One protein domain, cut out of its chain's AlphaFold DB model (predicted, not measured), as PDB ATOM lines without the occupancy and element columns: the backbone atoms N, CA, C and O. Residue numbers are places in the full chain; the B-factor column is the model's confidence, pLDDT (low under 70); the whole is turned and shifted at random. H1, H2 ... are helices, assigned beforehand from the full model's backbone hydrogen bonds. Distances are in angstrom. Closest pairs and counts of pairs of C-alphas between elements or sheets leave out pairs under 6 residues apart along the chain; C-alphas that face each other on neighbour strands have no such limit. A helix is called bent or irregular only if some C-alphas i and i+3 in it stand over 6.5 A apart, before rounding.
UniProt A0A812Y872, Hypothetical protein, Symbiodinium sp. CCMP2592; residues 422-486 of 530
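What this domain is: This is residues 422 to 486 of the 530 residues of the protein "Hypothetical protein" of Symbiodinium sp. CCMP2592 (UniProt A0A812Y872). A flat, open hook with an empty hollow: H1 is one leg, arm H2a of the bent helix H2 the base, and arm H2b the longer leg, folding back. The printed part has 65 residues with two named helices, H1 then H2, and no named strand: all helix. It is extended, with a radius of gyration of the C-alphas of 19.7 A, spanning 58 by 34 by 9 A.

How they stand to each other: From H1, residues 422 to 438, a short link of 6 residues leads to H2, residues 445 to 484. H2, one helix by its hydrogen bonds, is bent: C-alphas 458 and 461 are 7.3 A apart. Its arms H2a, residues 445 to 458, and H2b, residues 461 to 484, stand at a steep tilt of 55 degrees. H1 is apart from both. Every O i to N i+4 pair is within hydrogen-bond range in H2a and H2b; in H1 6 of 13 are, beside 13 of 14 O i to N i+3 pairs.

Where its parts are: From first to last C-alpha, H1 measures 26.5 A, beginning at (292.547, 266.530, 339.251). H2a measures 19.8 A; H2b measures 33.8 A, ending at (309.552, 263.406, 307.572).

The domain as a whole: The farthest C-alphas, of Asp 441 and Cys 484, are 58.2 A apart. The printed part has no cut. Residues 422 to 449 and 484 to 486 have pLDDT under 70.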
ATOM      1  N   VAL A 422     293.821 266.732 339.964       66.38
ATOM      2  CA  VAL A 422     292.547 266.530 339.251       66.38
ATOM      3  C   VAL A 422     291.385 267.142 340.043       66.38
ATOM      4  O   VAL A 422     290.577 267.884 339.484       66.38
ATOM      5  N   LEU A 423     291.335 266.927 341.361       65.06
ATOM      6  CA  LEU A 423     290.294 267.474 342.241       65.06
ATOM      7  C   LEU A 423     290.389 269.001 342.440       65.06
ATOM      8  O   LEU A 423     289.397 269.652 342.767       65.06
ATOM      9  N   TYR A 424     291.553 269.614 342.232       64.25
ATOM     10  CA  TYR A 424     291.681 271.071 342.238       64.25
ATOM     11  C   TYR A 424     291.036 271.686 340.991       64.25
ATOM     12  O   TYR A 424     290.312 272.676 341.103       64.25
ATOM     13  N   ILE A 425     291.199 271.059 339.820       58.84
ATOM     14  CA  ILE A 425     290.524 271.477 338.580       58.84
ATOM     15  C   ILE A 425     289.000 271.348 338.728       58.84
ATOM     16  O   ILE A 425     288.264 272.218 338.264       58.84
ATOM     17  N   THR A 426     288.493 270.355 339.469       61.59
ATOM     18  CA  THR A 426     287.046 270.261 339.739       61.59
ATOM     19  C   THR A 426     286.516 271.385 340.638       61.59
ATOM     20  O   THR A 426     285.310 271.632 340.649       61.59
ATOM     21  N   ARG A 427     287.366 272.168 341.324       65.31
ATOM     22  CA  ARG A 427     286.916 273.399 342.006       65.31
ATOM     23  C   ARG A 427     286.466 274.479 341.022       65.31
ATOM     24  O   ARG A 427     285.575 275.244 341.382       65.31
ATOM     25  N   VAL A 428     286.973 274.489 339.784       59.25
ATOM     26  CA  VAL A 428     286.468 275.348 338.693       59.25
ATOM     27  C   VAL A 428     284.997 275.032 338.405       59.25
ATOM     28  O   VAL A 428     284.228 275.930 338.082       59.25
ATOM     29  N   VAL A 429     284.540 273.798 338.654       58.97
ATOM     30  CA  VAL A 429     283.127 273.416 338.492       58.97
ATOM     31  C   VAL A 429     282.206 274.167 339.469       58.97
ATOM     32  O   VAL A 429     281.014 274.327 339.208       58.97
ATOM     33  N   ARG A 430     282.736 274.721 340.574       62.50
ATOM     34  CA  ARG A 430     281.965 275.588 341.486       62.50
ATOM     35  C   ARG A 430     281.539 276.906 340.827       62.50
ATOM     36  O   ARG A 430     280.526 277.456 341.250       62.50
ATOM     37  N   LEU A 431     282.212 277.363 339.763       57.28
ATOM     38  CA  LEU A 431     281.755 278.506 338.959       57.28
ATOM     39  C   LEU A 431     280.393 278.233 338.308       57.28
ATOM     40  O   LEU A 431     279.555 279.126 338.279       57.28
ATOM     41  N   PHE A 432     280.104 276.988 337.907       55.66
ATOM     42  CA  PHE A 432     278.778 276.624 337.388       55.66
ATOM     43  C   PHE A 432     277.684 276.641 338.469       55.66
ATOM     44  O   PHE A 432     276.509 276.847 338.163       55.66
ATOM     45  N   LYS A 433     278.044 276.471 339.753       56.34
ATOM     46  CA  LYS A 433     277.102 276.674 340.869       56.34
ATOM     47  C   LYS A 433     276.793 278.159 341.082       56.34
ATOM     48  O   LYS A 433     275.649 278.478 341.393       56.34
ATOM     49  N   LEU A 434     277.761 279.050 340.846       51.56
ATOM     50  CA  LEU A 434     277.551 280.504 340.850       51.56
ATOM     51  C   LEU A 434     276.569 280.921 339.745       51.56
ATOM     52  O   LEU A 434     275.676 281.723 339.989       51.56
ATOM     53  N   THR A 435     276.650 280.295 338.567       50.84
ATOM     54  CA  THR A 435     275.693 280.498 337.464       50.84
ATOM     55  C   THR A 435     274.266 280.101 337.856       50.84
ATOM     56  O   THR A 435     273.310 280.752 337.453       50.84
ATOM     57  N   ARG A 436     274.106 279.060 338.684       53.75
ATOM     58  CA  ARG A 436     272.794 278.609 339.179       53.75
ATOM     59  C   ARG A 436     272.205 279.549 340.241       53.75
ATOM     60  O   ARG A 436     270.992 279.699 340.278       53.75
ATOM     61  N   ALA A 437     273.053 280.183 341.056       52.72
ATOM     62  CA  ALA A 437     272.648 281.207 342.022       52.72
ATOM     63  C   ALA A 437     272.315 282.554 341.345       52.72
ATOM     64  O   ALA A 437     271.332 283.185 341.708       52.72
ATOM     65  N   LEU A 438     273.066 282.944 340.308       50.75
ATOM     66  CA  LEU A 438     272.793 284.135 339.487       50.75
ATOM     67  C   LEU A 438     271.533 283.989 338.612       50.75
ATOM     68  O   LEU A 438     270.815 284.963 338.407       50.75
ATOM     69  N   ASN A 439     271.221 282.775 338.142       51.06
ATOM     70  CA  ASN A 439     269.999 282.495 337.373       51.06
ATOM     71  C   ASN A 439     268.707 282.548 338.209       51.06
ATOM     72  O   ASN A 439     267.625 282.577 337.629       51.06
ATOM     73  N   ALA A 440     268.795 282.533 339.542       56.09
ATOM     74  CA  ALA A 440     267.620 282.594 340.411       56.09
ATOM     75  C   ALA A 440     267.078 284.025 340.596       56.09
ATOM     76  O   ALA A 440     265.925 284.167 340.986       56.09
ATOM     77  N   ASP A 441     267.873 285.060 340.289       53.56
ATOM     78  CA  ASP A 441     267.591 286.446 340.710       53.56
ATOM     79  C   ASP A 441     267.512 287.467 339.553       53.56
ATOM     80  O   ASP A 441     267.347 288.665 339.765       53.56
ATOM     81  N   LEU A 442     267.637 287.028 338.292       50.97
ATOM     82  CA  LEU A 442     267.762 287.932 337.139       50.97
ATOM     83  C   LEU A 442     266.965 287.446 335.917       50.97
ATOM     84  O   LEU A 442     267.517 286.908 334.956       50.97
ATOM     85  N   GLY A 443     265.651 287.691 335.916       55.75
ATOM     86  CA  GLY A 443     264.734 287.307 334.829       55.75
ATOM     87  C   GLY A 443     265.098 287.832 333.426       55.75
ATOM     88  O   GLY A 443     264.720 287.208 332.441       55.75
ATOM     89  N   GLN A 444     265.884 288.915 333.314       55.41
ATOM     90  CA  GLN A 444     266.323 289.499 332.031       55.41
ATOM     91  C   GLN A 444     267.555 288.814 331.398       55.41
ATOM     92  O   GLN A 444     267.763 288.923 330.192       55.41
ATOM     93  N   PHE A 445     268.367 288.063 332.155       52.56
ATOM     94  CA  PHE A 445     269.554 287.378 331.607       52.56
ATOM     95  C   PHE A 445     269.237 286.032 330.937       52.56
ATOM     96  O   PHE A 445     270.075 285.487 330.210       52.56
ATOM     97  N   ASN A 446     268.020 285.509 331.117       58.84
ATOM     98  CA  ASN A 446     267.562 284.329 330.384       58.84
ATOM     99  C   ASN A 446     267.486 284.589 328.873       58.84
ATOM    100  O   ASN A 446     267.837 283.702 328.101       58.84
ATOM    101  N   GLU A 447     267.146 285.809 328.442       60.00
ATOM    102  CA  GLU A 447     267.114 286.165 327.018       60.00
ATOM    103  C   GLU A 447     268.507 286.157 326.379       60.00
ATOM    104  O   GLU A 447     268.669 285.671 325.262       60.00
ATOM    105  N   ILE A 448     269.532 286.630 327.097       59.84
ATOM    106  CA  ILE A 448     270.925 286.629 326.623       59.84
ATOM    107  C   ILE A 448     271.458 285.198 326.540       59.84
ATOM    108  O   ILE A 448     272.073 284.822 325.542       59.84
ATOM    109  N   ASN A 449     271.191 284.377 327.559       63.59
ATOM    110  CA  ASN A 449     271.582 282.970 327.558       63.59
ATOM    111  C   ASN A 449     270.869 282.182 326.455       63.59
ATOM    112  O   ASN A 449     271.488 281.341 325.805       63.59
ATOM    113  N   ASP A 450     269.594 282.461 326.199       74.94
ATOM    114  CA  ASP A 450     268.851 281.815 325.123       74.94
ATOM    115  C   ASP A 450     269.271 282.319 323.742       74.94
ATOM    116  O   ASP A 450     269.364 281.514 322.814       74.94
ATOM    117  N   LEU A 451     269.609 283.602 323.592       73.81
ATOM    118  CA  LEU A 451     270.215 284.133 322.373       73.81
ATOM    119  C   LEU A 451     271.570 283.467 322.111       73.81
ATOM    120  O   LEU A 451     271.816 282.999 321.003       73.81
ATOM    121  N   PHE A 452     272.421 283.349 323.131       73.31
ATOM    122  CA  PHE A 452     273.714 282.678 323.030       73.31
ATOM    123  C   PHE A 452     273.563 281.195 322.670       73.31
ATOM    124  O   PHE A 452     274.235 280.722 321.756       73.31
ATOM    125  N   LYS A 453     272.635 280.469 323.311       77.12
ATOM    126  CA  LYS A 453     272.310 279.077 322.954       77.12
ATOM    127  C   LYS A 453     271.815 278.963 321.517       77.12
ATOM    128  O   LYS A 453     272.258 278.064 320.811       77.12
ATOM    129  N   LYS A 454     270.935 279.863 321.066       83.75
ATOM    130  CA  LYS A 454     270.438 279.892 319.678       83.75
ATOM    131  C   LYS A 454     271.569 280.161 318.690       83.75
ATOM    132  O   LYS A 454     271.655 279.473 317.680       83.75
ATOM    133  N   VAL A 455     272.464 281.104 318.988       85.31
ATOM    134  CA  VAL A 455     273.646 281.391 318.162       85.31
ATOM    135  C   VAL A 455     274.575 280.181 318.108       85.31
ATOM    136  O   VAL A 455     274.959 279.785 317.011       85.31
ATOM    137  N   LEU A 456     274.893 279.544 319.243       86.12
ATOM    138  CA  LEU A 456     275.721 278.333 319.259       86.12
ATOM    139  C   LEU A 456     275.064 277.176 318.511       86.12
ATOM    140  O   LEU A 456     275.746 276.504 317.749       86.12
ATOM    141  N   ALA A 457     273.766 276.946 318.709       88.25
ATOM    142  CA  ALA A 457     273.033 275.875 318.041       88.25
ATOM    143  C   ALA A 457     272.996 276.090 316.521       88.25
ATOM    144  O   ALA A 457     273.282 275.166 315.763       88.25
ATOM    145  N   ASN A 458     272.737 277.322 316.075       90.75
ATOM    146  CA  ASN A 458     272.731 277.672 314.655       90.75
ATOM    147  C   ASN A 458     274.138 277.633 314.038       90.75
ATOM    148  O   ASN A 458     274.289 277.261 312.876       90.75
ATOM    149  N   ALA A 459     275.176 277.992 314.799       85.81
ATOM    150  CA  ALA A 459     276.568 277.948 314.354       85.81
ATOM    151  C   ALA A 459     277.219 276.560 314.506       85.81
ATOM    152  O   ALA A 459     278.305 276.342 313.966       85.81
ATOM    153  N   ALA A 460     276.583 275.616 315.208       89.06
ATOM    154  CA  ALA A 460     277.148 274.305 315.521       89.06
ATOM    155  C   ALA A 460     277.638 273.533 314.283       89.06
ATOM    156  O   ALA A 460     278.749 273.003 314.350       89.06
ATOM    157  N   PRO A 461     276.923 273.509 313.136       91.56
ATOM    158  CA  PRO A 461     277.421 272.833 311.936       91.56
ATOM    159  C   PRO A 461     278.728 273.443 311.407       91.56
ATOM    160  O   PRO A 461     279.645 272.712 311.036       91.56
ATOM    161  N   ALA A 462     278.852 274.775 311.422       82.56
ATOM    162  CA  ALA A 462     280.055 275.477 310.969       82.56
ATOM    163  C   ALA A 462     281.232 275.290 311.942       82.56
ATOM    164  O   ALA A 462     282.369 275.076 311.514       82.56
ATOM    165  N   ILE A 463     280.957 275.313 313.251       85.12
ATOM    166  CA  ILE A 463     281.948 275.026 314.296       85.12
ATOM    167  C   ILE A 463     282.454 273.587 314.157       85.12
ATOM    168  O   ILE A 463     283.664 273.367 314.144       85.12
ATOM    169  N   LEU A 464     281.549 272.616 314.000       88.75
ATOM    170  CA  LEU A 464     281.893 271.203 313.859       88.75
ATOM    171  C   LEU A 464     282.713 270.948 312.592       88.75
ATOM    172  O   LEU A 464     283.719 270.249 312.656       88.75
ATOM    173  N   MET A 465     282.334 271.564 311.469       89.56
ATOM    174  CA  MET A 465     283.103 271.494 310.225       89.56
ATOM    175  C   MET A 465     284.515 272.062 310.413       89.56
ATOM    176  O   MET A 465     285.492 271.439 310.012       89.56
ATOM    177  N   THR A 466     284.644 273.212 311.077       86.38
ATOM    178  CA  THR A 466     285.948 273.836 311.345       86.38
ATOM    179  C   THR A 466     286.817 272.948 312.235       86.38
ATOM    180  O   THR A 466     287.984 272.721 311.927       86.38
ATOM    181  N   VAL A 467     286.248 272.396 313.311       87.62
ATOM    182  CA  VAL A 467     286.949 271.472 314.216       87.62
ATOM    183  C   VAL A 467     287.383 270.216 313.467       87.62
ATOM    184  O   VAL A 467     288.530 269.800 313.605       87.62
ATOM    185  N   LEU A 468     286.513 269.641 312.634       92.38
ATOM    186  CA  LEU A 468     286.837 268.477 311.813       92.38
ATOM    187  C   LEU A 468     287.997 268.772 310.855       92.38
ATOM    188  O   LEU A 468     288.941 267.991 310.788       92.38
ATOM    189  N   LEU A 469     287.968 269.911 310.160       87.94
ATOM    190  CA  LEU A 469     289.047 270.325 309.261       87.94
ATOM    191  C   LEU A 469     290.368 270.535 310.010       87.94
ATOM    192  O   LEU A 469     291.413 270.115 309.519       87.94
ATOM    193  N   ILE A 470     290.327 271.122 311.210       87.81
ATOM    194  CA  ILE A 470     291.506 271.262 312.074       87.81
ATOM    195  C   ILE A 470     292.034 269.885 312.482       87.81
ATOM    196  O   ILE A 470     293.231 269.650 312.379       87.81
ATOM    197  N   VAL A 471     291.171 268.960 312.908       90.12
ATOM    198  CA  VAL A 471     291.576 267.600 313.298       90.12
ATOM    199  C   VAL A 471     292.185 266.846 312.117       90.12
ATOM    200  O   VAL A 471     293.244 266.243 312.272       90.12
ATOM    201  N   ILE A 472     291.578 266.922 310.930       90.44
ATOM    202  CA  ILE A 472     292.122 266.325 309.703       90.44
ATOM    203  C   ILE A 472     293.483 266.938 309.371       90.44
ATOM    204  O   ILE A 472     294.423 266.202 309.082       90.44
ATOM    205  N   ALA A 473     293.621 268.264 309.447       82.88
ATOM    206  CA  ALA A 473     294.886 268.945 309.192       82.88
ATOM    207  C   ALA A 473     295.961 268.543 310.212       82.88
ATOM    208  O   ALA A 473     297.078 268.222 309.821       82.88
ATOM    209  N   LEU A 474     295.630 268.502 311.505       86.69
ATOM    210  CA  LEU A 474     296.539 268.060 312.563       86.69
ATOM    211  C   LEU A 474     296.959 266.604 312.371       86.69
ATOM    212  O   LEU A 474     298.132 266.289 312.543       86.69
ATOM    213  N   PHE A 475     296.038 265.727 311.975       89.88
ATOM    214  CA  PHE A 475     296.355 264.328 311.713       89.88
ATOM    215  C   PHE A 475     297.235 264.182 310.471       89.88
ATOM    216  O   PHE A 475     298.277 263.534 310.532       89.88
ATOM    217  N   PHE A 476     296.861 264.818 309.360       87.88
ATOM    218  CA  PHE A 476     297.595 264.737 308.101       87.88
ATOM    219  C   PHE A 476     298.991 265.345 308.227       87.88
ATOM    220  O   PHE A 476     299.981 264.673 307.948       87.88
ATOM    221  N   PHE A 477     299.094 266.589 308.702       81.62
ATOM    222  CA  PHE A 477     300.378 267.268 308.845       81.62
ATOM    223  C   PHE A 477     301.194 266.737 310.017       81.62
ATOM    224  O   PHE A 477     302.405 266.636 309.883       81.62
ATOM    225  N   GLY A 478     300.566 266.334 311.123       81.38
ATOM    226  CA  GLY A 478     301.256 265.676 312.232       81.38
ATOM    227  C   GLY A 478     301.865 264.341 311.809       81.38
ATOM    228  O   GLY A 478     303.038 264.100 312.071       81.38
ATOM    229  N   THR A 479     301.117 263.515 311.073       84.75
ATOM    230  CA  THR A 479     301.624 262.248 310.515       84.75
ATOM    231  C   THR A 479     302.696 262.500 309.457       84.75
ATOM    232  O   THR A 479     303.735 261.848 309.465       84.75
ATOM    233  N   PHE A 480     302.487 263.472 308.566       74.38
ATOM    234  CA  PHE A 480     303.463 263.836 307.540       74.38
ATOM    235  C   PHE A 480     304.778 264.327 308.155       74.38
ATOM    236  O   PHE A 480     305.839 263.840 307.773       74.38
ATOM    237  N   ILE A 481     304.710 265.233 309.134       76.12
ATOM    238  CA  ILE A 481     305.876 265.698 309.890       76.12
ATOM    239  C   ILE A 481     306.501 264.535 310.636       76.12
ATOM    240  O   ILE A 481     307.708 264.411 310.583       76.12
ATOM    241  N   TRP A 482     305.732 263.648 311.263       76.56
ATOM    242  CA  TRP A 482     306.306 262.482 311.927       76.56
ATOM    243  C   TRP A 482     307.073 261.575 310.955       76.56
ATOM    244  O   TRP A 482     308.167 261.140 311.274       76.56
ATOM    245  N   PHE A 483     306.570 261.319 309.742       76.50
ATOM    246  CA  PHE A 483     307.310 260.536 308.741       76.50
ATOM    247  C   PHE A 483     308.517 261.269 308.160       76.50
ATOM    248  O   PHE A 483     309.506 260.618 307.819       76.50
ATOM    249  N   CYS A 484     308.431 262.594 308.024       65.88
ATOM    250  CA  CYS A 484     309.552 263.406 307.572       65.88
ATOM    251  C   CYS A 484     310.621 263.463 308.665       65.88
ATOM    252  O   CYS A 484     311.741 263.054 308.419       65.88
ATOM    253  N   GLU A 485     310.240 263.880 309.865       59.69
ATOM    254  CA  GLU A 485     311.055 264.170 311.046       59.69
ATOM    255  C   GLU A 485     311.085 263.012 312.059       59.69
ATOM    256  O   GLU A 485     311.173 263.232 313.267       59.69
ATOM    257  N   ARG A 486     310.990 261.752 311.618       64.25
ATOM    258  CA  ARG A 486     311.274 260.607 312.506       64.25
ATOM    259  C   ARG A 486     312.780 260.391 312.579       64.25
ATOM    260  O   ARG A 486     313.448 260.261 311.557       64.25
TER     261      ARG A 486